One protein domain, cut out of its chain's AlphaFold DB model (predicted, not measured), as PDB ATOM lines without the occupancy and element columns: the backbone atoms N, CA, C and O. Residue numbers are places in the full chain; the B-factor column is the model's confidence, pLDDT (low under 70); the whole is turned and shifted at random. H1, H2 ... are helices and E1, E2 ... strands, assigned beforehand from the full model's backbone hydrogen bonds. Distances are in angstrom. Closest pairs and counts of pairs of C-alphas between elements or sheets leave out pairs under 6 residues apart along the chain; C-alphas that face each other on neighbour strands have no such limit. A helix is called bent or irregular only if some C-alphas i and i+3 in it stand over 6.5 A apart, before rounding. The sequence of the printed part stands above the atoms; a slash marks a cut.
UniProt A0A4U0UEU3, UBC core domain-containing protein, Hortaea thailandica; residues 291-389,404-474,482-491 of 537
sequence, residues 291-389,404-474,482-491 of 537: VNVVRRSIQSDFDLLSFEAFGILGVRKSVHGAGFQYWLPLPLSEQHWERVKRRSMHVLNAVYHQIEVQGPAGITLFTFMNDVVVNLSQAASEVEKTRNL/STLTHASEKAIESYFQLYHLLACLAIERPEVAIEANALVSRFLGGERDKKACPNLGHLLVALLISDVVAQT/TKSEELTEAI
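What this domain is: This is residues 291 to 389, 404 to 474 and 482 to 491 of the 537 residues of the protein "UBC core domain-containing protein" of Hortaea thailandica (UniProt A0A4U0UEU3). Two long helices, H3 and H4, run side by side in opposite directions as a mast through the middle, with a smaller group of parts on each flank. On one flank the small hairpin E1 and E2 and the kinked helix H2 pack on the lower part of H3, with E4, E3 and H1 beyond them; on the other, H6 packs on H3 and H5, with H7 at the far end of H5, while residues 384 to 389 of H3 stick out alone. The printed part has 180 residues, with seven named helices and four named strands in the order E1 E2 E3 H1 E4 H2 H3 H4 H5 H6 H7; the class is mostly helix, and the one sheet, E1 - E2, is antiparallel. The whole is compact, with a radius of gyration of the C-alphas of 17.5 A, and spans 52 by 50 by 28 A.

Where its parts are: E1, residues 291 to 294, begins with C-alpha 291 at (17.931, 2.354, 35.710). E2 is residues 297 to 299, E3 304 to 306, H1 307 to 311 and E4 326 to 329. H2, residues 334 to 355, is 28.8 A long and irregular, C-alphas 339 and 342 being 7.9 A apart, with a kink of 56 degrees near residue 341. H3, residues 361 to 389, is 43.3 A long and ends with C-alpha 389 at (0.459, -3.317, 65.174). H4, residues 404 to 430, is 39.0 A long, and H5, residues 432 to 446, 21.0 A. H6 is residues 458 to 465; H7, residues 483 to 491, ends with C-alpha 491 at (-10.213, 12.148, 38.073).

How they stand to each other: E1 and E2 form a hairpin, with N 292 and O 299 2.9 A apart, within hydrogen-bond range. E3 and E4 pair with no named strand. The closest C-alphas of E1 and E4, Val 291 and Tyr 326, are 4.9 A apart; those of H1 and E4, Phe 310 and Trp 327, 7.0 A; those of E4 and H2, Pro 329 and Ser 344, 5.2 A; and those of E2 and H3, Ile 298 and Phe 368, 5.3 A. H2 touches H3 with residues 345 to 355 alone, about perpendicular at 75 degrees, closest at the C-alphas of Asn 349 and Ala 361, 5.4 A. H3 and H4 touch at a shallow tilt of 12 degrees, opposite ways, closest at the C-alphas of Met 369 and Tyr 417, 5.9 A. H4 and H5 touch only at the corner, and only just, with 3 pairs of C-alphas within 8 A. H6 touches H3 at a steep tilt of 51 degrees, with the C-alphas of Phe 366 and His 460 5.1 A apart, and H5 at 57 degrees, also steep, with those of Ala 438 and Ala 464 4.6 A apart. H5 and H7 only just touch, with 3 pairs within 8 A, the closest C-alphas being those of Leu 446 and Leu 487, 6.1 A. Every O i to N i+4 pair is within hydrogen-bond range in H1, H4, H5, H6 and H7; in H2 it is 15 of 18 and in H3 23 of 25.

The domain as a whole: The two C-alphas farthest apart, those of Leu 313 and Thr 482, are 53.8 A apart. Residues 390 to 403 and 475 to 481 are not printed, with gaps of 19.0 A and 7.8 A between the C-alphas on either side. The links H1 to E4 and H5 to H6 are long. The mean pLDDT of the printed part is 89.8; residues 386 to 389, 404 and 473 to 474 are under 70.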
ATOM      1  N   VAL A 291      19.330   2.769  35.889       97.12
ATOM      2  CA  VAL A 291      17.931   2.354  35.710       97.12
ATOM      3  C   VAL A 291      17.830   0.838  35.566       97.12
ATOM      4  O   VAL A 291      18.582   0.199  34.819       97.12
ATOM      5  N   ASN A 292      16.879   0.257  36.285       95.50
ATOM      6  CA  ASN A 292      16.509  -1.146  36.209       95.50
ATOM      7  C   ASN A 292      15.031  -1.280  35.837       95.50
ATOM      8  O   ASN A 292      14.215  -0.462  36.245       95.50
ATOM      9  N   VAL A 293      14.683  -2.333  35.102       93.44
ATOM     10  CA  VAL A 293      13.291  -2.677  34.806       93.44
ATOM     11  C   VAL A 293      12.994  -4.032  35.426       93.44
ATOM     12  O   VAL A 293      13.633  -5.031  35.095       93.44
ATOM     13  N   VAL A 294      12.017  -4.074  36.327       89.38
ATOM     14  CA  VAL A 294      11.578  -5.286  37.021       89.38
ATOM     15  C   VAL A 294      10.074  -5.420  36.839       89.38
ATOM     16  O   VAL A 294       9.311  -4.584  37.304       89.38
ATOM     17  N   ARG A 295       9.626  -6.490  36.165       86.75
ATOM     18  CA  ARG A 295       8.191  -6.764  35.931       86.75
ATOM     19  C   ARG A 295       7.435  -5.558  35.337       86.75
ATOM     20  O   ARG A 295       6.332  -5.249  35.773       86.75
ATOM     21  N   ARG A 296       8.039  -4.891  34.345       86.50
ATOM     22  CA  ARG A 296       7.546  -3.658  33.691       86.50
ATOM     23  C   ARG A 296       7.504  -2.394  34.572       86.50
ATOM     24  O   ARG A 296       7.108  -1.353  34.066       86.50
ATOM     25  N   SER A 297       7.941  -2.461  35.830       89.88
ATOM     26  CA  SER A 297       8.174  -1.288  36.684       89.88
ATOM     27  C   SER A 297       9.625  -0.828  36.557       89.88
ATOM     28  O   SER A 297      10.542  -1.649  36.449       89.88
ATOM     29  N   ILE A 298       9.830   0.482  36.543       93.88
ATOM     30  CA  ILE A 298      11.123   1.132  36.376       93.88
ATOM     31  C   ILE A 298      11.624   1.585  37.747       93.88
ATOM     32  O   ILE A 298      10.945   2.291  38.488       93.88
ATOM     33  N   GLN A 299      12.842   1.174  38.087       92.31
ATOM     34  CA  GLN A 299      13.458   1.405  39.388       92.31
ATOM     35  C   GLN A 299      14.811   2.096  39.232       92.31
ATOM     36  O   GLN A 299      15.584   1.796  38.318       92.31
ATOM     37  N   SER A 300      15.101   3.013  40.149       94.38
ATOM     38  CA  SER A 300      16.362   3.745  40.228       94.38
ATOM     39  C   SER A 300      16.552   4.258  41.646       94.38
ATOM     40  O   SER A 300      15.594   4.686  42.286       94.38
ATOM     41  N   ASP A 301      17.800   4.259  42.106       92.31
ATOM     42  CA  ASP A 301      18.185   4.926  43.348       92.31
ATOM     43  C   ASP A 301      18.534   6.403  43.157       92.31
ATOM     44  O   ASP A 301      18.801   7.083  44.139       92.31
ATOM     45  N   PHE A 302      18.521   6.895  41.916       94.19
ATOM     46  CA  PHE A 302      18.817   8.284  41.549       94.19
ATOM     47  C   PHE A 302      20.213   8.777  41.963       94.19
ATOM     48  O   PHE A 302      20.507   9.968  41.911       94.19
ATOM     49  N   ASP A 303      21.122   7.844  42.254       94.25
ATOM     50  CA  ASP A 303      22.533   8.144  42.456       94.25
ATOM     51  C   ASP A 303      23.171   8.572  41.130       94.25
ATOM     52  O   ASP A 303      23.227   7.799  40.162       94.25
ATOM     53  N   LEU A 304      23.698   9.798  41.085       97.25
ATOM     54  CA  LEU A 304      24.368  10.309  39.895       97.25
ATOM     55  C   LEU A 304      25.622   9.487  39.581       97.25
ATOM     56  O   LEU A 304      26.554   9.366  40.374       97.25
ATOM     57  N   LEU A 305      25.678   8.960  38.367       98.06
ATOM     58  CA  LEU A 305      26.744   8.121  37.845       98.06
ATOM     59  C   LEU A 305      27.225   8.690  36.512       98.06
ATOM     60  O   LEU A 305      26.426   9.116  35.679       98.06
ATOM     61  N   SER A 306      28.537   8.685  36.288       97.94
ATOM     62  CA  SER A 306      29.100   9.080  34.999       97.94
ATOM     63  C   SER A 306      29.003   7.953  33.973       97.94
ATOM     64  O   SER A 306      29.056   6.769  34.325       97.94
ATOM     65  N   PHE A 307      28.922   8.308  32.689       97.31
ATOM     66  CA  PHE A 307      28.985   7.319  31.614       97.31
ATOM     67  C   PHE A 307      30.289   6.513  31.660       97.31
ATOM     68  O   PHE A 307      30.281   5.325  31.364       97.31
ATOM     69  N   GLU A 308      31.405   7.120  32.055       96.88
ATOM     70  CA  GLU A 308      32.700   6.461  32.202       96.88
ATOM     71  C   GLU A 308      32.653   5.382  33.293       96.88
ATOM     72  O   GLU A 308      33.069   4.243  33.064       96.88
ATOM     73  N   ALA A 309      32.083   5.692  34.459       97.69
ATOM     74  CA  ALA A 309      31.922   4.712  35.530       97.69
ATOM     75  C   ALA A 309      30.995   3.555  35.109       97.69
ATOM     76  O   ALA A 309      31.301   2.384  35.340       97.69
ATOM     77  N   PHE A 310      29.899   3.854  34.412       97.94
ATOM     78  CA  PHE A 310      28.999   2.831  33.888       97.94
ATOM     79  C   PHE A 310      29.642   1.997  32.762       97.94
ATOM     80  O   PHE A 310      29.763   0.776  32.856       97.94
ATOM     81  N   GLY A 311      30.038   2.636  31.669       95.69
ATOM     82  CA  GLY A 311      30.423   1.985  30.419       95.69
ATOM     83  C   GLY A 311      31.857   1.461  30.387       95.69
ATOM     84  O   GLY A 311      32.109   0.461  29.721       95.69
ATOM     85  N   ILE A 312      32.790   2.114  31.089       95.69
ATOM     86  CA  ILE A 312      34.219   1.760  31.074       95.69
ATOM     87  C   ILE A 312      34.599   0.989  32.337       95.69
ATOM     88  O   ILE A 312      35.271  -0.039  32.248       95.69
ATOM     89  N   LEU A 313      34.171   1.462  33.513       96.69
ATOM     90  CA  LEU A 313      34.497   0.789  34.775       96.69
ATOM     91  C   LEU A 313      33.573  -0.391  35.094       96.69
ATOM     92  O   LEU A 313      33.967  -1.260  35.870       96.69
ATOM     93  N   GLY A 314      32.397  -0.461  34.465       96.44
ATOM     94  CA  GLY A 314      31.456  -1.568  34.640       96.44
ATOM     95  C   GLY A 314      30.611  -1.469  35.911       96.44
ATOM     96  O   GLY A 314      30.103  -2.483  36.378       96.44
ATOM     97  N   VAL A 315      30.434  -0.271  36.478       97.00
ATOM     98  CA  VAL A 315      29.606  -0.072  37.679       97.00
ATOM     99  C   VAL A 315      28.140  -0.391  37.362       97.00
ATOM    100  O   VAL A 315      27.572   0.152  36.412       97.00
ATOM    101  N   ARG A 316      27.533  -1.302  38.134       96.25
ATOM    102  CA  ARG A 316      26.148  -1.796  37.954       96.25
ATOM    103  C   ARG A 316      25.322  -1.830  39.242       96.25
ATOM    104  O   ARG A 316      24.228  -2.387  39.244       96.25
ATOM    105  N   LYS A 317      25.855  -1.285  40.334       94.50
ATOM    106  CA  LYS A 317      25.185  -1.202  41.633       94.50
ATOM    107  C   LYS A 317      25.162   0.243  42.104       94.50
ATOM    108  O   LYS A 317      26.127   0.970  41.867       94.50
ATOM    109  N   SER A 318      24.056   0.638  42.718       92.94
ATOM    110  CA  SER A 318      23.861   1.946  43.339       92.94
ATOM    111  C   SER A 318      24.682   2.075  44.624       92.94
ATOM    112  O   SER A 318      25.324   1.113  45.062       92.94
ATOM    113  N   VAL A 319      24.648   3.246  45.261       90.69
ATOM    114  CA  VAL A 319      25.274   3.464  46.574       90.69
ATOM    115  C   VAL A 319      24.679   2.518  47.621       90.69
ATOM    116  O   VAL A 319      25.410   2.008  48.466       90.69
ATOM    117  N   HIS A 320      23.383   2.216  47.507       86.38
ATOM    118  CA  HIS A 320      22.647   1.305  48.387       86.38
ATOM    119  C   HIS A 320      22.649  -0.160  47.911       86.38
ATOM    120  O   HIS A 320      21.961  -1.002  48.485       86.38
ATOM    121  N   GLY A 321      23.412  -0.486  46.862       86.88
ATOM    122  CA  GLY A 321      23.581  -1.853  46.368       86.88
ATOM    123  C   GLY A 321      22.508  -2.342  45.388       86.88
ATOM    124  O   GLY A 321      22.614  -3.477  44.911       86.88
ATOM    125  N   ALA A 322      21.521  -1.515  45.030       89.12
ATOM    126  CA  ALA A 322      20.510  -1.863  44.037       89.12
ATOM    127  C   ALA A 322      21.145  -2.023  42.648       89.12
ATOM    128  O   ALA A 322      21.889  -1.162  42.173       89.12
ATOM    129  N   GLY A 323      20.860  -3.149  41.994       93.81
ATOM    130  CA  GLY A 323      21.368  -3.439  40.657       93.81
ATOM    131  C   GLY A 323      20.644  -2.637  39.578       93.81
ATOM    132  O   GLY A 323      19.426  -2.481  39.632       93.81
ATOM    133  N   PHE A 324      21.376  -2.186  38.561       96.75
ATOM    134  CA  PHE A 324      20.804  -1.533  37.382       96.75
ATOM    135  C   PHE A 324      21.460  -1.995  36.081       96.75
ATOM    136  O   PHE A 324      22.626  -2.392  36.044       96.75
ATOM    137  N   GLN A 325      20.685  -1.940  34.997       96.12
ATOM    138  CA  GLN A 325      21.061  -2.462  33.677       96.12
ATOM    139  C   GLN A 325      21.390  -1.334  32.699       96.12
ATOM    140  O   GLN A 325      22.257  -1.476  31.838       96.12
ATOM    141  N   TYR A 326      20.698  -0.209  32.857       97.56
ATOM    142  CA  TYR A 326      20.767   0.954  31.991       97.56
ATOM    143  C   TYR A 326      21.395   2.136  32.718       97.56
ATOM    144  O   TYR A 326      21.381   2.216  33.946       97.56
ATOM    145  N   TRP A 327      21.911   3.078  31.937       98.19
ATOM    146  CA  TRP A 327      22.372   4.374  32.415       98.19
ATOM    147  C   TRP A 327      21.603   5.453  31.665       98.19
ATOM    148  O   TRP A 327      21.792   5.600  30.460       98.19
ATOM    149  N   LEU A 328      20.708   6.155  32.356       98.06
ATOM    150  CA  LEU A 328      19.848   7.188  31.789       98.06
ATOM    151  C   LEU A 328      20.439   8.576  32.088       98.06
ATOM    152  O   LEU A 328      20.381   9.013  33.238       98.06
ATOM    153  N   PRO A 329      21.009   9.284  31.096       97.56
ATOM    154  CA  PRO A 329      21.453  10.658  31.296       97.56
ATOM    155  C   PRO A 329      20.291  11.604  31.615       97.56
ATOM    156  O   PRO A 329      19.224  11.510  31.002       97.56
ATOM    157  N   LEU A 330      20.544  12.544  32.527       97.06
ATOM    158  CA  LEU A 330      19.585  13.553  32.988       97.06
ATOM    159  C   LEU A 330      19.957  14.953  32.468       97.06
ATOM    160  O   LEU A 330      21.145  15.221  32.297       97.06
ATOM    161  N   PRO A 331      18.987  15.861  32.255       96.31
ATOM    162  CA  PRO A 331      19.261  17.257  31.921       96.31
ATOM    163  C   PRO A 331      19.640  18.052  33.179       96.31
ATOM    164  O   PRO A 331      18.784  18.612  33.857       96.31
ATOM    165  N   LEU A 332      20.930  18.094  33.516       94.19
ATOM    166  CA  LEU A 332      21.402  18.814  34.714       94.19
ATOM    167  C   LEU A 332      21.618  20.315  34.468       94.19
ATOM    168  O   LEU A 332      21.545  21.129  35.382       94.19
ATOM    169  N   SER A 333      21.892  20.679  33.220       93.44
ATOM    170  CA  SER A 333      21.942  22.050  32.714       93.44
ATOM    171  C   SER A 333      21.675  22.024  31.212       93.44
ATOM    172  O   SER A 333      21.767  20.963  30.596       93.44
ATOM    173  N   GLU A 334      21.405  23.173  30.596       94.12
ATOM    174  CA  GLU A 334      21.216  23.263  29.141       94.12
ATOM    175  C   GLU A 334      22.426  22.698  28.371       94.12
ATOM    176  O   GLU A 334      22.291  21.797  27.547       94.12
ATOM    177  N   GLN A 335      23.639  23.139  28.719       94.69
ATOM    178  CA  GLN A 335      24.874  22.653  28.087       94.69
ATOM    179  C   GLN A 335      25.095  21.153  28.297       94.69
ATOM    180  O   GLN A 335      25.621  20.461  27.423       94.69
ATOM    181  N   HIS A 336      24.734  20.641  29.475       96.19
ATOM    182  CA  HIS A 336      24.841  19.218  29.766       96.19
ATOM    183  C   HIS A 336      23.816  18.413  28.966       96.19
ATOM    184  O   HIS A 336      24.190  17.419  28.345       96.19
ATOM    185  N   TRP A 337      22.570  18.885  28.893       96.75
ATOM    186  CA  TRP A 337      21.501  18.275  28.111       96.75
ATOM    187  C   TRP A 337      21.865  18.173  26.630       96.75
ATOM    188  O   TRP A 337      21.780  17.086  26.058       96.75
ATOM    189  N   GLU A 338      22.389  19.246  26.035       96.31
ATOM    190  CA  GLU A 338      22.852  19.248  24.641       96.31
ATOM    191  C   GLU A 338      23.867  18.135  24.352       96.31
ATOM    192  O   GLU A 338      23.834  17.488  23.299       96.31
ATOM    193  N   ARG A 339      24.740  17.844  25.322       95.94
ATOM    194  CA  ARG A 339      25.750  16.789  25.212       95.94
ATOM    195  C   ARG A 339      25.170  15.379  25.344       95.94
ATOM    196  O   ARG A 339      25.750  14.441  24.789       95.94
ATOM    197  N   VAL A 340      24.067  15.195  26.076       96.25
ATOM    198  CA  VAL A 340      23.563  13.860  26.458       96.25
ATOM    199  C   VAL A 340      22.217  13.466  25.845       96.25
ATOM    200  O   VAL A 340      21.923  12.271  25.790       96.25
ATOM    201  N   LYS A 341      21.438  14.403  25.289       95.62
ATOM    202  CA  LYS A 341      20.052  14.182  24.833       95.62
ATOM    203  C   LYS A 341      19.854  12.996  23.890       95.62
ATOM    204  O   LYS A 341      18.924  12.204  24.047       95.62
ATOM    205  N   ARG A 342      20.781  12.793  22.946       95.00
ATOM    206  CA  ARG A 342      20.743  11.645  22.015       95.00
ATOM    207  C   ARG A 342      20.860  10.301  22.741       95.00
ATOM    208  O   ARG A 342      20.213   9.334  22.350       95.00
ATOM    209  N   ARG A 343      21.681  10.235  23.796       95.50
ATOM    210  CA  ARG A 343      21.864   9.027  24.614       95.50
ATOM    211  C   ARG A 343      20.642   8.771  25.486       95.50
ATOM    212  O   ARG A 343      20.224   7.622  25.568       95.50
ATOM    213  N   SER A 344      20.048   9.818  26.065       95.44
ATOM    214  CA  SER A 344      18.820   9.691  26.859       95.44
ATOM    215  C   SER A 344      17.710   9.059  26.027       95.44
ATOM    216  O   SER A 344      17.121   8.070  26.451       95.44
ATOM    217  N   MET A 345      17.515   9.530  24.792       92.56
ATOM    218  CA  MET A 345      16.527   8.955  23.875       92.56
ATOM    219  C   MET A 345      16.802   7.481  23.548       92.56
ATOM    220  O   MET A 345      15.892   6.657  23.554       92.56
ATOM    221  N   HIS A 346      18.061   7.123  23.281       93.44
ATOM    222  CA  HIS A 346      18.424   5.733  23.003       93.44
ATOM    223  C   HIS A 346      18.096   4.804  24.181       93.44
ATOM    224  O   HIS A 346      17.578   3.708  23.981       93.44
ATOM    225  N   VAL A 347      18.363   5.255  25.406       94.88
ATOM    226  CA  VAL A 347      18.097   4.481  26.622       94.88
ATOM    227  C   VAL A 347      16.601   4.372  26.887       94.88
ATOM    228  O   VAL A 347      16.128   3.280  27.187       94.88
ATOM    229  N   LEU A 348      15.839   5.453  26.705       93.94
ATOM    230  CA  LEU A 348      14.382   5.415  26.833       93.94
ATOM    231  C   LEU A 348      13.747   4.474  25.809       93.94
ATOM    232  O   LEU A 348      12.903   3.676  26.190       93.94
ATOM    233  N   ASN A 349      14.215   4.468  24.557       91.56
ATOM    234  CA  ASN A 349      13.784   3.483  23.558       91.56
ATOM    235  C   ASN A 349      14.104   2.041  23.991       91.56
ATOM    236  O   ASN A 349      13.283   1.142  23.827       91.56
ATOM    237  N   ALA A 350      15.286   1.802  24.566       92.12
ATOM    238  CA  ALA A 350      15.659   0.473  25.048       92.12
ATOM    239  C   ALA A 350      14.771   0.006  26.215       92.12
ATOM    240  O   ALA A 350      14.347  -1.149  26.236       92.12
ATOM    241  N   VAL A 351      14.457   0.902  27.156       92.81
ATOM    242  CA  VAL A 351      13.551   0.633  28.285       92.81
ATOM    243  C   VAL A 351      12.108   0.455  27.802       92.81
ATOM    244  O   VAL A 351      11.429  -0.467  28.247       92.81
ATOM    245  N   TYR A 352      11.658   1.277  26.852       90.00
ATOM    246  CA  TYR A 352      10.329   1.220  26.238       90.00
ATOM    247  C   TYR A 352       9.995  -0.184  25.713       90.00
ATOM    248  O   TYR A 352       8.933  -0.729  26.013       90.00
ATOM    249  N   HIS A 353      10.940  -0.815  25.008       86.25
ATOM    250  CA  HIS A 353      10.762  -2.172  24.488       86.25
ATOM    251  C   HIS A 353      10.665  -3.256  25.574       86.25
ATOM    252  O   HIS A 353      10.162  -4.337  25.286       86.25
ATOM    253  N   GLN A 354      11.112  -2.995  26.809       87.00
ATOM    254  CA  GLN A 354      10.984  -3.941  27.924       87.00
ATOM    255  C   GLN A 354       9.677  -3.794  28.709       87.00
ATOM    256  O   GLN A 354       9.201  -4.766  29.296       87.00
ATOM    257  N   ILE A 355       9.113  -2.587  28.762       85.75
ATOM    258  CA  ILE A 355       7.882  -2.311  29.518       85.75
ATOM    259  C   ILE A 355       6.605  -2.556  28.700       85.75
ATOM    260  O   ILE A 355       5.536  -2.681  29.291       85.75
ATOM    261  N   GLU A 356       6.716  -2.666  27.370       79.12
ATOM    262  CA  GLU A 356       5.606  -2.953  26.440       79.12
ATOM    263  C   GLU A 356       4.439  -1.947  26.539       79.12
ATOM    264  O   GLU A 356       3.262  -2.309  26.481       79.12
ATOM    265  N   VAL A 357       4.762  -0.662  26.703       75.94
ATOM    266  CA  VAL A 357       3.775   0.431  26.755       75.94
ATOM    267  C   VAL A 357       3.441   0.910  25.334       75.94
ATOM    268  O   VAL A 357       4.273   0.820  24.439       75.94
ATOM    269  N   GLN A 358       2.221   1.408  25.101       75.88
ATOM    270  CA  GLN A 358       1.806   1.972  23.807       75.88
ATOM    271  C   GLN A 358       2.183   3.460  23.678       75.88
ATOM    272  O   GLN A 358       2.183   4.189  24.668       75.88
ATOM    273  N   GLY A 359       2.455   3.914  22.447       78.31
ATOM    274  CA  GLY A 359       2.777   5.314  22.117       78.31
ATOM    275  C   GLY A 359       4.285   5.606  22.003       78.31
ATOM    276  O   GLY A 359       5.074   4.663  21.999       78.31
ATOM    277  N   PRO A 360       4.715   6.874  21.846       79.38
ATOM    278  CA  PRO A 360       6.129   7.242  21.733       79.38
ATOM    279  C   PRO A 360       6.952   6.861  22.971       79.38
ATOM    280  O   PRO A 360       6.460   6.889  24.097       79.38
ATOM    281  N   ALA A 361       8.249   6.601  22.784       78.56
ATOM    282  CA  ALA A 361       9.144   6.190  23.870       78.56
ATOM    283  C   ALA A 361       9.282   7.217  25.005       78.56
ATOM    284  O   ALA A 361       9.623   6.849  26.124       78.56
ATOM    285  N   GLY A 362       8.965   8.495  24.764       78.38
ATOM    286  CA  GLY A 362       8.877   9.500  25.829       78.38
ATOM    287  C   GLY A 362       7.861   9.140  26.924       78.38
ATOM    288  O   GLY A 362       8.058   9.503  28.080       78.38
ATOM    289  N   ILE A 363       6.836   8.342  26.604       83.62
ATOM    290  CA  ILE A 363       5.806   7.879  27.553       83.62
ATOM    291  C   ILE A 363       6.371   6.891  28.572       83.62
ATOM    292  O   ILE A 363       5.804   6.734  29.650       83.62
ATOM    293  N   THR A 364       7.537   6.293  28.316       91.44
ATOM    294  CA  THR A 364       8.283   5.546  29.337       91.44
ATOM    295  C   THR A 364       8.495   6.374  30.606       91.44
ATOM    296  O   THR A 364       8.472   5.820  31.705       91.44
ATOM    297  N   LEU A 365       8.627   7.702  30.489       94.94
ATOM    298  CA  LEU A 365       8.721   8.581  31.654       94.94
ATOM    299  C   LEU A 365       7.418   8.682  32.442       94.94
ATOM    300  O   LEU A 365       7.488   8.873  33.648       94.94
ATOM    301  N   PHE A 366       6.249   8.500  31.823       94.75
ATOM    302  CA  PHE A 366       4.982   8.469  32.562       94.75
ATOM    303  C   PHE A 366       4.954   7.276  33.507       94.75
ATOM    304  O   PHE A 366       4.589   7.416  34.671       94.75
ATOM    305  N   THR A 367       5.402   6.118  33.020       93.88
ATOM    306  CA  THR A 367       5.554   4.920  33.846       93.88
ATOM    307  C   THR A 367       6.591   5.143  34.937       93.88
ATOM    308  O   THR A 367       6.288   4.914  36.101       93.88
ATOM    309  N   PHE A 368       7.763   5.685  34.599       95.94
ATOM    310  CA  PHE A 368       8.831   5.884  35.576       95.94
ATOM    311  C   PHE A 368       8.454   6.892  36.677       95.94
ATOM    312  O   PHE A 368       8.645   6.628  37.861       95.94
ATOM    313  N   MET A 369       7.867   8.032  36.310       96.81
ATOM    314  CA  MET A 369       7.403   9.035  37.273       96.81
ATOM    315  C   MET A 369       6.268   8.493  38.144       96.81
ATOM    316  O   MET A 369       6.249   8.742  39.348       96.81
ATOM    317  N   ASN A 370       5.362   7.698  37.568       94.81
ATOM    318  CA  ASN A 370       4.331   7.009  38.337       94.81
ATOM    319  C   ASN A 370       4.932   5.977  39.309       94.81
ATOM    320  O   ASN A 370       4.506   5.918  40.458       94.81
ATOM    321  N   ASP A 371       5.938   5.203  38.891       94.00
ATOM    322  CA  ASP A 371       6.628   4.238  39.755       94.00
ATOM    323  C   ASP A 371       7.281   4.919  40.970       94.00
ATOM    324  O   ASP A 371       7.229   4.376  42.073       94.00
ATOM    325  N   VAL A 372       7.834   6.132  40.818       93.94
ATOM    326  CA  VAL A 372       8.363   6.921  41.952       93.94
ATOM    327  C   VAL A 372       7.268   7.198  42.990       93.94
ATOM    328  O   VAL A 372       7.482   6.972  44.182       93.94
ATOM    329  N   VAL A 373       6.086   7.632  42.546       92.12
ATOM    330  CA  VAL A 373       4.946   7.915  43.435       92.12
ATOM    331  C   VAL A 373       4.425   6.632  44.083       92.12
ATOM    332  O   VAL A 373       4.206   6.599  45.291       92.12
ATOM    333  N   VAL A 374       4.289   5.549  43.315       88.94
ATOM    334  CA  VAL A 374       3.843   4.245  43.827       88.94
ATOM    335  C   VAL A 374       4.800   3.717  44.901       88.94
ATOM    336  O   VAL A 374       4.346   3.248  45.944       88.94
ATOM    337  N   ASN A 375       6.113   3.828  44.690       87.75
ATOM    338  CA  ASN A 375       7.115   3.404  45.668       87.75
ATOM    339  C   ASN A 375       7.037   4.228  46.964       87.75
ATOM    340  O   ASN A 375       7.143   3.666  48.055       87.75
ATOM    341  N   LEU A 376       6.797   5.541  46.864       88.56
ATOM    342  CA  LEU A 376       6.571   6.395  48.032       88.56
ATOM    343  C   LEU A 376       5.308   5.977  48.800       88.56
ATOM    344  O   LEU A 376       5.356   5.821  50.022       88.56
ATOM    345  N   SER A 377       4.196   5.744  48.097       85.88
ATOM    346  CA  SER A 377       2.940   5.293  48.710       85.88
ATOM    347  C   SER A 377       3.097   3.945  49.419       85.88
ATOM    348  O   SER A 377       2.600   3.763  50.530       85.88
ATOM    349  N   GLN A 378       3.849   3.009  48.831       83.38
ATOM    350  CA  GLN A 378       4.174   1.732  49.474       83.38
ATOM    351  C   GLN A 378       4.997   1.935  50.752       83.38
ATOM    352  O   GLN A 378       4.661   1.364  51.790       83.38
ATOM    353  N   ALA A 379       6.028   2.787  50.713       80.94
ATOM    354  CA  ALA A 379       6.828   3.107  51.893       80.94
ATOM    355  C   ALA A 379       5.978   3.732  53.017       80.94
ATOM    356  O   ALA A 379       6.139   3.377  54.186       80.94
ATOM    357  N   ALA A 380       5.032   4.611  52.672       80.94
ATOM    358  CA  ALA A 380       4.092   5.196  53.626       80.94
ATOM    359  C   ALA A 380       3.152   4.141  54.243       80.94
ATOM    360  O   ALA A 380       2.987   4.108  55.467       80.94
ATOM    361  N   SER A 381       2.602   3.236  53.426       77.62
ATOM    362  CA  SER A 381       1.709   2.159  53.881       77.62
ATOM    363  C   SER A 381       2.391   1.216  54.881       77.62
ATOM    364  O   SER A 381       1.812   0.864  55.911       77.62
ATOM    365  N   GLU A 382       3.652   0.846  54.642       76.94
ATOM    366  CA  GLU A 382       4.408  -0.022  55.557       76.94
ATOM    367  C   GLU A 382       4.656   0.634  56.928       76.94
ATOM    368  O   GLU A 382       4.595  -0.024  57.980       76.94
ATOM    369  N   VAL A 383       4.866   1.954  56.951       74.81
ATOM    370  CA  VAL A 383       4.980   2.726  58.197       74.81
ATOM    371  C   VAL A 383       3.653   2.731  58.961       74.81
ATOM    372  O   VAL A 383       3.654   2.567  60.186       74.81
ATOM    373  N   GLU A 384       2.526   2.866  58.264       71.81
ATOM    374  CA  GLU A 384       1.189   2.875  58.862       71.81
ATOM    375  C   GLU A 384       0.784   1.508  59.435       71.81
ATOM    376  O   GLU A 384       0.417   1.422  60.612       71.81
ATOM    377  N   LYS A 385       0.950   0.416  58.673       72.00
ATOM    378  CA  LYS A 385       0.692  -0.958  59.154       72.00
ATOM    379  C   LYS A 385       1.463  -1.254  60.439       72.00
ATOM    380  O   LYS A 385       0.923  -1.804  61.400       72.00
ATOM    381  N   THR A 386       2.726  -0.833  60.493       66.56
ATOM    382  CA  THR A 386       3.575  -1.065  61.664       66.56
ATOM    383  C   THR A 386       3.174  -0.213  62.874       66.56
ATOM    384  O   THR A 386       3.357  -0.648  64.015       66.56
ATOM    385  N   ARG A 387       2.626   0.992  62.662       64.81
ATOM    386  CA  ARG A 387       2.062   1.818  63.744       64.81
ATOM    387  C   ARG A 387       0.842   1.147  64.372       64.81
ATOM    388  O   ARG A 387       0.769   1.075  65.596       64.81
ATOM    389  N   ASN A 388      -0.047   0.593  63.551       58.88
ATOM    390  CA  ASN A 388      -1.274  -0.051  64.023       58.88
ATOM    391  C   ASN A 388      -0.997  -1.345  64.811       58.88
ATOM    392  O   ASN A 388      -1.637  -1.585  65.832       58.88
ATOM    393  N   LEU A 389       0.026  -2.121  64.430       57.34
ATOM    394  CA  LEU A 389       0.459  -3.317  65.174       57.34
ATOM    395  C   LEU A 389       1.036  -3.003  66.570       57.34
ATOM    396  O   LEU A 389       0.964  -3.833  67.475       57.34
ATOM    397  N   SER A 404      12.118   9.149  60.411       60.56
ATOM    398  CA  SER A 404      13.263   9.533  59.580       60.56
ATOM    399  C   SER A 404      13.308   8.746  58.262       60.56
ATOM    400  O   SER A 404      13.504   9.356  57.219       60.56
ATOM    401  N   THR A 405      13.020   7.435  58.250       71.38
ATOM    402  CA  THR A 405      12.951   6.655  56.995       71.38
ATOM    403  C   THR A 405      11.884   7.167  56.023       71.38
ATOM    404  O   THR A 405      12.166   7.273  54.833       71.38
ATOM    405  N   LEU A 406      10.680   7.507  56.501       77.00
ATOM    406  CA  LEU A 406       9.632   8.058  55.634       77.00
ATOM    407  C   LEU A 406       9.986   9.464  55.140       77.00
ATOM    408  O   LEU A 406       9.760   9.765  53.977       77.00
ATOM    409  N   THR A 407      10.565  10.309  55.997       78.88
ATOM    410  CA  THR A 407      11.051  11.635  55.596       78.88
ATOM    411  C   THR A 407      12.094  11.522  54.487       78.88
ATOM    412  O   THR A 407      11.926  12.150  53.448       78.88
ATOM    413  N   HIS A 408      13.089  10.646  54.644       77.06
ATOM    414  CA  HIS A 408      14.093  10.400  53.607       77.06
ATOM    415  C   HIS A 408      13.488   9.827  52.321       77.06
ATOM    416  O   HIS A 408      13.894  10.209  51.226       77.06
ATOM    417  N   ALA A 409      12.499   8.933  52.429       77.69
ATOM    418  CA  ALA A 409      11.787   8.417  51.263       77.69
ATOM    419  C   ALA A 409      11.028   9.531  50.521       77.69
ATOM    420  O   ALA A 409      11.071   9.576  49.294       77.69
ATOM    421  N   SER A 410      10.383  10.448  51.249       85.56
ATOM    422  CA  SER A 410       9.687  11.606  50.678       85.56
ATOM    423  C   SER A 410      10.645  12.593  50.011       85.56
ATOM    424  O   SER A 410      10.389  13.001  48.882       85.56
ATOM    425  N   GLU A 411      11.755  12.946  50.666       86.38
ATOM    426  CA  GLU A 411      12.803  13.812  50.101       86.38
ATOM    427  C   GLU A 411      13.336  13.225  48.788       86.38
ATOM    428  O   GLU A 411      13.273  13.871  47.740       86.38
ATOM    429  N   LYS A 412      13.739  11.947  48.817       84.88
ATOM    430  CA  LYS A 412      14.231  11.230  47.638       84.88
ATOM    431  C   LYS A 412      13.184  11.168  46.528       84.88
ATOM    432  O   LYS A 412      13.526  11.360  45.362       84.88
ATOM    433  N   ALA A 413      11.920  10.904  46.858       89.25
ATOM    434  CA  ALA A 413      10.842  10.840  45.874       89.25
ATOM    435  C   ALA A 413      10.615  12.193  45.188       89.25
ATOM    436  O   ALA A 413      10.476  12.226  43.968       89.25
ATOM    437  N   ILE A 414      10.634  13.300  45.940       91.81
ATOM    438  CA  ILE A 414      10.498  14.656  45.392       91.81
ATOM    439  C   ILE A 414      11.645  14.950  44.423       91.81
ATOM    440  O   ILE A 414      11.395  15.290  43.266       91.81
ATOM    441  N   GLU A 415      12.896  14.766  44.850       90.38
ATOM    442  CA  GLU A 415      14.068  15.020  44.003       90.38
ATOM    443  C   GLU A 415      14.039  14.183  42.720       90.38
ATOM    444  O   GLU A 415      14.203  14.707  41.615       90.38
ATOM    445  N   SER A 416      13.758  12.887  42.860       93.75
ATOM    446  CA  SER A 416      13.654  11.940  41.747       93.75
ATOM    447  C   SER A 416      12.563  12.350  40.757       93.75
ATOM    448  O   SER A 416      12.777  12.346  39.544       93.75
ATOM    449  N   TYR A 417      11.392  12.740  41.268       96.50
ATOM    450  CA  TYR A 417      10.262  13.161  40.448       96.50
ATOM    451  C   TYR A 417      10.583  14.431  39.657       96.50
ATOM    452  O   TYR A 417      10.310  14.480  38.460       96.50
ATOM    453  N   PHE A 418      11.220  15.430  40.279       95.31
ATOM    454  CA  PHE A 418      11.613  16.661  39.586       95.31
ATOM    455  C   PHE A 418      12.727  16.438  38.557       95.31
ATOM    456  O   PHE A 418      12.682  17.025  37.476       95.31
ATOM    457  N   GLN A 419      13.685  15.546  38.822       95.19
ATOM    458  CA  GLN A 419      14.693  15.164  37.825       95.19
ATOM    459  C   GLN A 419      14.056  14.519  36.585       95.19
ATOM    460  O   GLN A 419      14.424  14.848  35.452       95.19
ATOM    461  N   LEU A 420      13.078  13.628  36.781       97.69
ATOM    462  CA  LEU A 420      12.327  13.029  35.677       97.69
ATOM    463  C   LEU A 420      11.396  14.029  34.991       97.69
ATOM    464  O   LEU A 420      11.269  13.976  33.772       97.69
ATOM    465  N   TYR A 421      10.792  14.955  35.736       97.25
ATOM    466  CA  TYR A 421       9.982  16.029  35.169       97.25
ATOM    467  C   TYR A 421      10.812  16.932  34.255       97.25
ATOM    468  O   TYR A 421      10.393  17.202  33.135       97.25
ATOM    469  N   HIS A 422      12.016  17.341  34.667       96.38
ATOM    470  CA  HIS A 422      12.907  18.115  33.798       96.38
ATOM    471  C   HIS A 422      13.281  17.333  32.537       96.38
ATOM    472  O   HIS A 422      13.264  17.889  31.441       96.38
ATOM    473  N   LEU A 423      13.554  16.028  32.660       97.44
ATOM    474  CA  LEU A 423      13.770  15.164  31.499       97.44
ATOM    475  C   LEU A 423      12.532  15.107  30.595       97.44
ATOM    476  O   LEU A 423      12.672  15.234  29.381       97.44
ATOM    477  N   LEU A 424      11.334  14.975  31.162       97.25
ATOM    478  CA  LEU A 424      10.080  14.967  30.414       97.25
ATOM    479  C   LEU A 424       9.847  16.295  29.682       97.25
ATOM    480  O   LEU A 424       9.526  16.276  28.497       97.25
ATOM    481  N   ALA A 425      10.059  17.428  30.349       95.75
ATOM    482  CA  ALA A 425       9.925  18.757  29.762       95.75
ATOM    483  C   ALA A 425      10.919  18.963  28.608       95.75
ATOM    484  O   ALA A 425      10.523  19.354  27.510       95.75
ATOM    485  N   CYS A 426      12.195  18.613  28.807       96.31
ATOM    486  CA  CYS A 426      13.197  18.655  27.743       96.31
ATOM    487  C   CYS A 426      12.806  17.770  26.552       96.31
ATOM    488  O   CYS A 426      12.976  18.174  25.402       96.31
ATOM    489  N   LEU A 427      12.261  16.574  26.797       93.94
ATOM    490  CA  LEU A 427      11.791  15.698  25.726       93.94
ATOM    491  C   LEU A 427      10.562  16.244  25.009       93.94
ATOM    492  O   LEU A 427      10.511  16.142  23.790       93.94
ATOM    493  N   ALA A 428       9.600  16.826  25.723       94.06
ATOM    494  CA  ALA A 428       8.412  17.426  25.123       94.06
ATOM    495  C   ALA A 428       8.777  18.580  24.174       94.06
ATOM    496  O   ALA A 428       8.186  18.702  23.102       94.06
ATOM    497  N   ILE A 429       9.803  19.365  24.523       93.38
ATOM    498  CA  ILE A 429      10.347  20.433  23.670       93.38
ATOM    499  C   ILE A 429      11.065  19.851  22.439       93.38
ATOM    500  O   ILE A 429      10.857  20.305  21.318       93.38
ATOM    501  N   GLU A 430      11.902  18.828  22.624       92.25
ATOM    502  CA  GLU A 430      12.700  18.208  21.548       92.25
ATOM    503  C   GLU A 430      11.886  17.285  20.620       92.25
ATOM    504  O   GLU A 430      12.318  16.940  19.509       92.25
ATOM    505  N   ARG A 431      10.734  16.809  21.098       91.25
ATOM    506  CA  ARG A 431       9.852  15.836  20.447       91.25
ATOM    507  C   ARG A 431       8.389  16.218  20.698       91.25
ATOM    508  O   ARG A 431       7.781  15.720  21.649       91.25
ATOM    509  N   PRO A 432       7.792  17.023  19.800       92.06
ATOM    510  CA  PRO A 432       6.403  17.460  19.934       92.06
ATOM    511  C   PRO A 432       5.396  16.309  20.065       92.06
ATOM    512  O   PRO A 432       4.359  16.472  20.695       92.06
ATOM    513  N   GLU A 433       5.708  15.124  19.527       92.81
ATOM    514  CA  GLU A 433       4.896  13.905  19.675       92.81
ATOM    515  C   GLU A 433       4.599  13.522  21.136       92.81
ATOM    516  O   GLU A 433       3.528  12.988  21.418       92.81
ATOM    517  N   VAL A 434       5.501  13.828  22.077       92.94
ATOM    518  CA  VAL A 434       5.304  13.548  23.509       92.94
ATOM    519  C   VAL A 434       4.218  14.457  24.090       92.94
ATOM    520  O   VAL A 434       3.315  13.975  24.771       92.94
ATOM    521  N   ALA A 435       4.265  15.754  23.773       94.00
ATOM    522  CA  ALA A 435       3.240  16.716  24.183       94.00
ATOM    523  C   ALA A 435       1.897  16.458  23.477       94.00
ATOM    524  O   ALA A 435       0.839  16.571  24.092       94.00
ATOM    525  N   ILE A 436       1.924  16.058  22.198       94.19
ATOM    526  CA  ILE A 436       0.720  15.687  21.442       94.19
ATOM    527  C   ILE A 436       0.014  14.500  22.101       94.19
ATOM    528  O   ILE A 436      -1.196  14.570  22.301       94.19
ATOM    529  N   GLU A 437       0.736  13.440  22.478       93.19
ATOM    530  CA  GLU A 437       0.101  12.298  23.147       93.19
ATOM    531  C   GLU A 437      -0.395  12.660  24.553       93.19
ATOM    532  O   GLU A 437      -1.476  12.223  24.945       93.19
ATOM    533  N   ALA A 438       0.334  13.504  25.291       94.50
ATOM    534  CA  ALA A 438      -0.125  14.012  26.583       94.50
ATOM    535  C   ALA A 438      -1.457  14.770  26.452       94.50
ATOM    536  O   ALA A 438      -2.423  14.467  27.152       94.50
ATOM    537  N   ASN A 439      -1.537  15.697  25.492       94.88
ATOM    538  CA  ASN A 439      -2.758  16.432  25.176       94.88
ATOM    539  C   ASN A 439      -3.882  15.492  24.727       94.88
ATOM    540  O   ASN A 439      -5.002  15.613  25.213       94.88
ATOM    541  N   ALA A 440      -3.595  14.519  23.857       93.44
ATOM    542  CA  ALA A 440      -4.588  13.556  23.396       93.44
ATOM    543  C   ALA A 440      -5.155  12.719  24.554       93.44
ATOM    544  O   ALA A 440      -6.368  12.528  24.634       93.44
ATOM    545  N   LEU A 441      -4.306  12.268  25.484       93.12
ATOM    546  CA  LEU A 441      -4.731  11.536  26.675       93.12
ATOM    547  C   LEU A 441      -5.654  12.383  27.563       93.12
ATOM    548  O   LEU A 441      -6.723  11.912  27.958       93.12
ATOM    549  N   VAL A 442      -5.278  13.637  27.835       94.12
ATOM    550  CA  VAL A 442      -6.076  14.558  28.661       94.12
ATOM    551  C   VAL A 442      -7.402  14.912  27.981       94.12
ATOM    552  O   VAL A 442      -8.453  14.863  28.621       94.12
ATOM    553  N   SER A 443      -7.390  15.204  26.676       93.81
ATOM    554  CA  SER A 443      -8.596  15.517  25.904       93.81
ATOM    555  C   SER A 443      -9.574  14.342  25.834       93.81
ATOM    556  O   SER A 443     -10.766  14.553  26.049       93.81
ATOM    557  N   ARG A 444      -9.100  13.110  25.588       94.00
ATOM    558  CA  ARG A 444      -9.955  11.905  25.594       94.00
ATOM    559  C   ARG A 444     -10.607  11.696  26.961       94.00
ATOM    560  O   ARG A 444     -11.818  11.487  27.047       94.00
ATOM    561  N   PHE A 445      -9.829  11.827  28.038       94.50
ATOM    562  CA  PHE A 445     -10.340  11.668  29.400       94.50
ATOM    563  C   PHE A 445     -11.411  12.719  29.745       94.50
ATOM    564  O   PHE A 445     -12.482  12.382  30.263       94.50
ATOM    565  N   LEU A 446     -11.172  13.991  29.400       91.44
ATOM    566  CA  LEU A 446     -12.175  15.057  29.519       91.44
ATOM    567  C   LEU A 446     -13.433  14.742  28.703       91.44
ATOM    568  O   LEU A 446     -14.536  14.832  29.244       91.44
ATOM    569  N   GLY A 447     -13.257  14.268  27.466       90.56
ATOM    570  CA  GLY A 447     -14.315  13.860  26.537       90.56
ATOM    571  C   GLY A 447     -15.150  12.646  26.966       90.56
ATOM    572  O   GLY A 447     -16.122  12.317  26.293       90.56
ATOM    573  N   GLY A 448     -14.822  12.005  28.094       91.81
ATOM    574  CA  GLY A 448     -15.622  10.932  28.692       91.81
ATOM    575  C   GLY A 448     -15.008   9.536  28.587       91.81
ATOM    576  O   GLY A 448     -15.543   8.600  29.178       91.81
ATOM    577  N   GLU A 449     -13.859   9.390  27.927       93.44
ATOM    578  CA  GLU A 449     -13.106   8.134  27.826       93.44
ATOM    579  C   GLU A 449     -12.331   7.836  29.128       93.44
ATOM    580  O   GLU A 449     -11.100   7.832  29.176       93.44
ATOM    581  N   ARG A 450     -13.066   7.649  30.230       91.06
ATOM    582  CA  ARG A 450     -12.512   7.636  31.599       91.06
ATOM    583  C   ARG A 450     -12.304   6.242  32.175       91.06
ATOM    584  O   ARG A 450     -11.517   6.081  33.108       91.06
ATOM    585  N   ASP A 451     -12.988   5.246  31.624       88.81
ATOM    586  CA  ASP A 451     -12.987   3.898  32.177       88.81
ATOM    587  C   ASP A 451     -11.596   3.231  32.133       88.81
ATOM    588  O   ASP A 451     -10.651   3.683  31.477       88.81
ATOM    589  N   LYS A 452     -11.455   2.110  32.847       86.75
ATOM    590  CA  LYS A 452     -10.188   1.367  32.934       86.75
ATOM    591  C   LYS A 452      -9.693   0.821  31.585       86.75
ATOM    592  O   LYS A 452      -8.519   0.477  31.483       86.75
ATOM    593  N   LYS A 453     -10.549   0.709  30.565       88.06
ATOM    594  CA  LYS A 453     -10.130   0.266  29.227       88.06
ATOM    595  C   LYS A 453      -9.523   1.427  28.447       88.06
ATOM    596  O   LYS A 453      -8.476   1.241  27.837       88.06
ATOM    597  N   ALA A 454     -10.152   2.597  28.494       87.94
ATOM    598  CA  ALA A 454      -9.720   3.772  27.752       87.94
ATOM    599  C   ALA A 454      -8.562   4.527  28.431       87.94
ATOM    600  O   ALA A 454      -7.638   4.981  27.759       87.94
ATOM    601  N   CYS A 455      -8.550   4.588  29.768       90.62
ATOM    602  CA  CYS A 455      -7.469   5.179  30.557       90.62
ATOM    603  C   CYS A 455      -6.951   4.183  31.615       90.62
ATOM    604  O   CYS A 455      -7.284   4.303  32.797       90.62
ATOM    605  N   PRO A 456      -6.119   3.191  31.250       87.94
ATOM    606  CA  PRO A 456      -5.719   2.117  32.165       87.94
ATOM    607  C   PRO A 456      -5.009   2.586  33.441       87.94
ATOM    608  O   PRO A 456      -5.198   1.987  34.499       87.94
ATOM    609  N   ASN A 457      -4.238   3.676  33.363       89.25
ATOM    610  CA  ASN A 457      -3.442   4.201  34.472       89.25
ATOM    611  C   ASN A 457      -3.714   5.704  34.678       89.25
ATOM    612  O   ASN A 457      -3.325   6.521  33.846       89.25
ATOM    613  N   LEU A 458      -4.356   6.066  35.796       92.31
ATOM    614  CA  LEU A 458      -4.607   7.470  36.160       92.31
ATOM    615  C   LEU A 458      -3.318   8.222  36.518       92.31
ATOM    616  O   LEU A 458      -3.235   9.420  36.291       92.31
ATOM    617  N   GLY A 459      -2.286   7.541  37.014       92.38
ATOM    618  CA  GLY A 459      -0.986   8.157  37.262       92.38
ATOM    619  C   GLY A 459      -0.298   8.618  35.978       92.38
ATOM    620  O   GLY A 459       0.288   9.694  35.952       92.38
ATOM    621  N   HIS A 460      -0.452   7.883  34.870       93.50
ATOM    622  CA  HIS A 460       0.022   8.361  33.565       93.50
ATOM    623  C   HIS A 460      -0.712   9.634  33.120       93.50
ATOM    624  O   HIS A 460      -0.081  10.529  32.568       93.50
ATOM    625  N   LEU A 461      -2.020   9.738  33.389       94.19
ATOM    626  CA  LEU A 461      -2.792  10.959  33.138       94.19
ATOM    627  C   LEU A 461      -2.268  12.128  33.988       94.19
ATOM    628  O   LEU A 461      -2.084  13.219  33.459       94.19
ATOM    629  N   LEU A 462      -1.966  11.900  35.272       94.38
ATOM    630  CA  LEU A 462      -1.388  12.927  36.150       94.38
ATOM    631  C   LEU A 462      -0.020  13.418  35.662       94.38
ATOM    632  O   LEU A 462       0.247  14.615  35.705       94.38
ATOM    633  N   VAL A 463       0.831  12.520  35.156       95.56
ATOM    634  CA  VAL A 463       2.120  12.915  34.567       95.56
ATOM    635  C   VAL A 463       1.917  13.665  33.246       95.56
ATOM    636  O   VAL A 463       2.579  14.673  33.016       95.56
ATOM    637  N   ALA A 464       0.978  13.229  32.400       94.62
ATOM    638  CA  ALA A 464       0.653  13.911  31.147       94.62
ATOM    639  C   ALA A 464       0.212  15.365  31.369       94.62
ATOM    640  O   ALA A 464       0.575  16.240  30.584       94.62
ATOM    641  N   LEU A 465      -0.508  15.641  32.461       94.00
ATOM    642  CA  LEU A 465      -0.941  16.997  32.810       94.00
ATOM    643  C   LEU A 465       0.211  17.978  33.029       94.00
ATOM    644  O   LEU A 465       0.021  19.169  32.812       94.00
ATOM    645  N   LEU A 466       1.400  17.502  33.405       94.06
ATOM    646  CA  LEU A 466       2.567  18.362  33.618       94.06
ATOM    647  C   LEU A 466       3.069  19.031  32.334       94.06
ATOM    648  O   LEU A 466       3.770  20.035  32.407       94.06
ATOM    649  N   ILE A 467       2.753  18.452  31.175       94.44
ATOM    650  CA  ILE A 467       3.185  18.933  29.856       94.44
ATOM    651  C   ILE A 467       2.001  19.144  28.904       94.44
ATOM    652  O   ILE A 467       2.191  19.203  27.691       94.44
ATOM    653  N   SER A 468       0.776  19.192  29.440       93.00
ATOM    654  CA  SER A 468      -0.436  19.371  28.647       93.00
ATOM    655  C   SER A 468      -0.952  20.802  28.722       93.00
ATOM    656  O   SER A 468      -1.144  21.350  29.804       93.00
ATOM    657  N   ASP A 469      -1.318  21.346  27.565       89.62
ATOM    658  CA  ASP A 469      -1.897  22.686  27.449       89.62
ATOM    659  C   ASP A 469      -3.436  22.673  27.434       89.62
ATOM    660  O   ASP A 469      -4.069  23.725  27.393       89.62
ATOM    661  N   VAL A 470      -4.074  21.495  27.469       87.69
ATOM    662  CA  VAL A 470      -5.538  21.346  27.312       87.69
ATOM    663  C   VAL A 470      -6.315  22.098  28.395       87.69
ATOM    664  O   VAL A 470      -7.366  22.676  28.124       87.69
ATOM    665  N   VAL A 471      -5.795  22.106  29.624       80.06
ATOM    666  CA  VAL A 471      -6.456  22.720  30.786       80.06
ATOM    667  C   VAL A 471      -6.233  24.236  30.840       80.06
ATOM    668  O   VAL A 471      -7.069  24.956  31.380       80.06
ATOM    669  N   ALA A 472      -5.143  24.730  30.242       71.56
ATOM    670  CA  ALA A 472      -4.835  26.158  30.154       71.56
ATOM    671  C   ALA A 472      -5.690  26.893  29.103       71.56
ATOM    672  O   ALA A 472      -5.764  28.121  29.105       71.56
ATOM    673  N   GLN A 473      -6.357  26.156  28.210       67.50
ATOM    674  CA  GLN A 473      -7.255  26.720  27.206       67.50
ATOM    675  C   GLN A 473      -8.553  27.202  27.866       67.50
ATOM    676  O   GLN A 473      -9.479  26.416  28.085       67.50
ATOM    677  N   THR A 474      -8.623  28.500  28.169       58.31
ATOM    678  CA  THR A 474      -9.859  29.165  28.594       58.31
ATOM    679  C   THR A 474     -10.871  29.114  27.459       58.31
ATOM    680  O   THR A 474     -10.687  29.772  26.432       58.31
ATOM    681  N   THR A 482     -14.499  25.664  35.419       80.69
ATOM    682  CA  THR A 482     -13.272  25.642  34.596       80.69
ATOM    683  C   THR A 482     -12.930  24.217  34.140       80.69
ATOM    684  O   THR A 482     -13.166  23.253  34.873       80.69
ATOM    685  N   LYS A 483     -12.279  24.054  32.974       81.75
ATOM    686  CA  LYS A 483     -11.775  22.740  32.507       81.75
ATOM    687  C   LYS A 483     -10.923  22.021  33.560       81.75
ATOM    688  O   LYS A 483     -10.950  20.798  33.647       81.75
ATOM    689  N   SER A 484     -10.193  22.779  34.382       85.25
ATOM    690  CA  SER A 484      -9.403  22.250  35.501       85.25
ATOM    691  C   SER A 484     -10.281  21.604  36.572       85.25
ATOM    692  O   SER A 484     -10.016  20.491  37.032       85.25
ATOM    693  N   GLU A 485     -11.373  22.267  36.942       87.50
ATOM    694  CA  GLU A 485     -12.325  21.745  37.916       87.50
ATOM    695  C   GLU A 485     -13.098  20.541  37.361       87.50
ATOM    696  O   GLU A 485     -13.360  19.590  38.101       87.50
ATOM    697  N   GLU A 486     -13.485  20.560  36.079       89.00
ATOM    698  CA  GLU A 486     -14.130  19.417  35.414       89.00
ATOM    699  C   GLU A 486     -13.212  18.197  35.384       89.00
ATOM    700  O   GLU A 486     -13.633  17.088  35.724       89.00
ATOM    701  N   LEU A 487     -11.942  18.406  35.031       90.19
ATOM    702  CA  LEU A 487     -10.938  17.355  35.026       90.19
ATOM    703  C   LEU A 487     -10.700  16.802  36.431       90.19
ATOM    704  O   LEU A 487     -10.688  15.588  36.613       90.19
ATOM    705  N   THR A 488     -10.544  17.677  37.424       90.88
ATOM    706  CA  THR A 488     -10.329  17.274  38.820       90.88
ATOM    707  C   THR A 488     -11.498  16.431  39.320       90.88
ATOM    708  O   THR A 488     -11.292  15.353  39.876       90.88
ATOM    709  N   GLU A 489     -12.738  16.862  39.062       91.62
ATOM    710  CA  GLU A 489     -13.926  16.078  39.404       91.62
ATOM    711  C   GLU A 489     -13.937  14.724  38.683       91.62
ATOM    712  O   GLU A 489     -14.239  13.704  39.301       91.62
ATOM    713  N   ALA A 490     -13.595  14.692  37.392       92.88
ATOM    714  CA  ALA A 490     -13.543  13.460  36.613       92.88
ATOM    715  C   ALA A 490     -12.489  12.475  37.147       92.88
ATOM    716  O   ALA A 490     -12.788  11.287  37.275       92.88
ATOM    717  N   ILE A 491     -11.294  12.960  37.499       92.94
ATOM    718  CA  ILE A 491     -10.213  12.148  38.073       92.94
ATOM    719  C   ILE A 491     -10.637  11.585  39.427       92.94
ATOM    720  O   ILE A 491     -10.516  10.382  39.642       92.94
TER     721      ILE A 491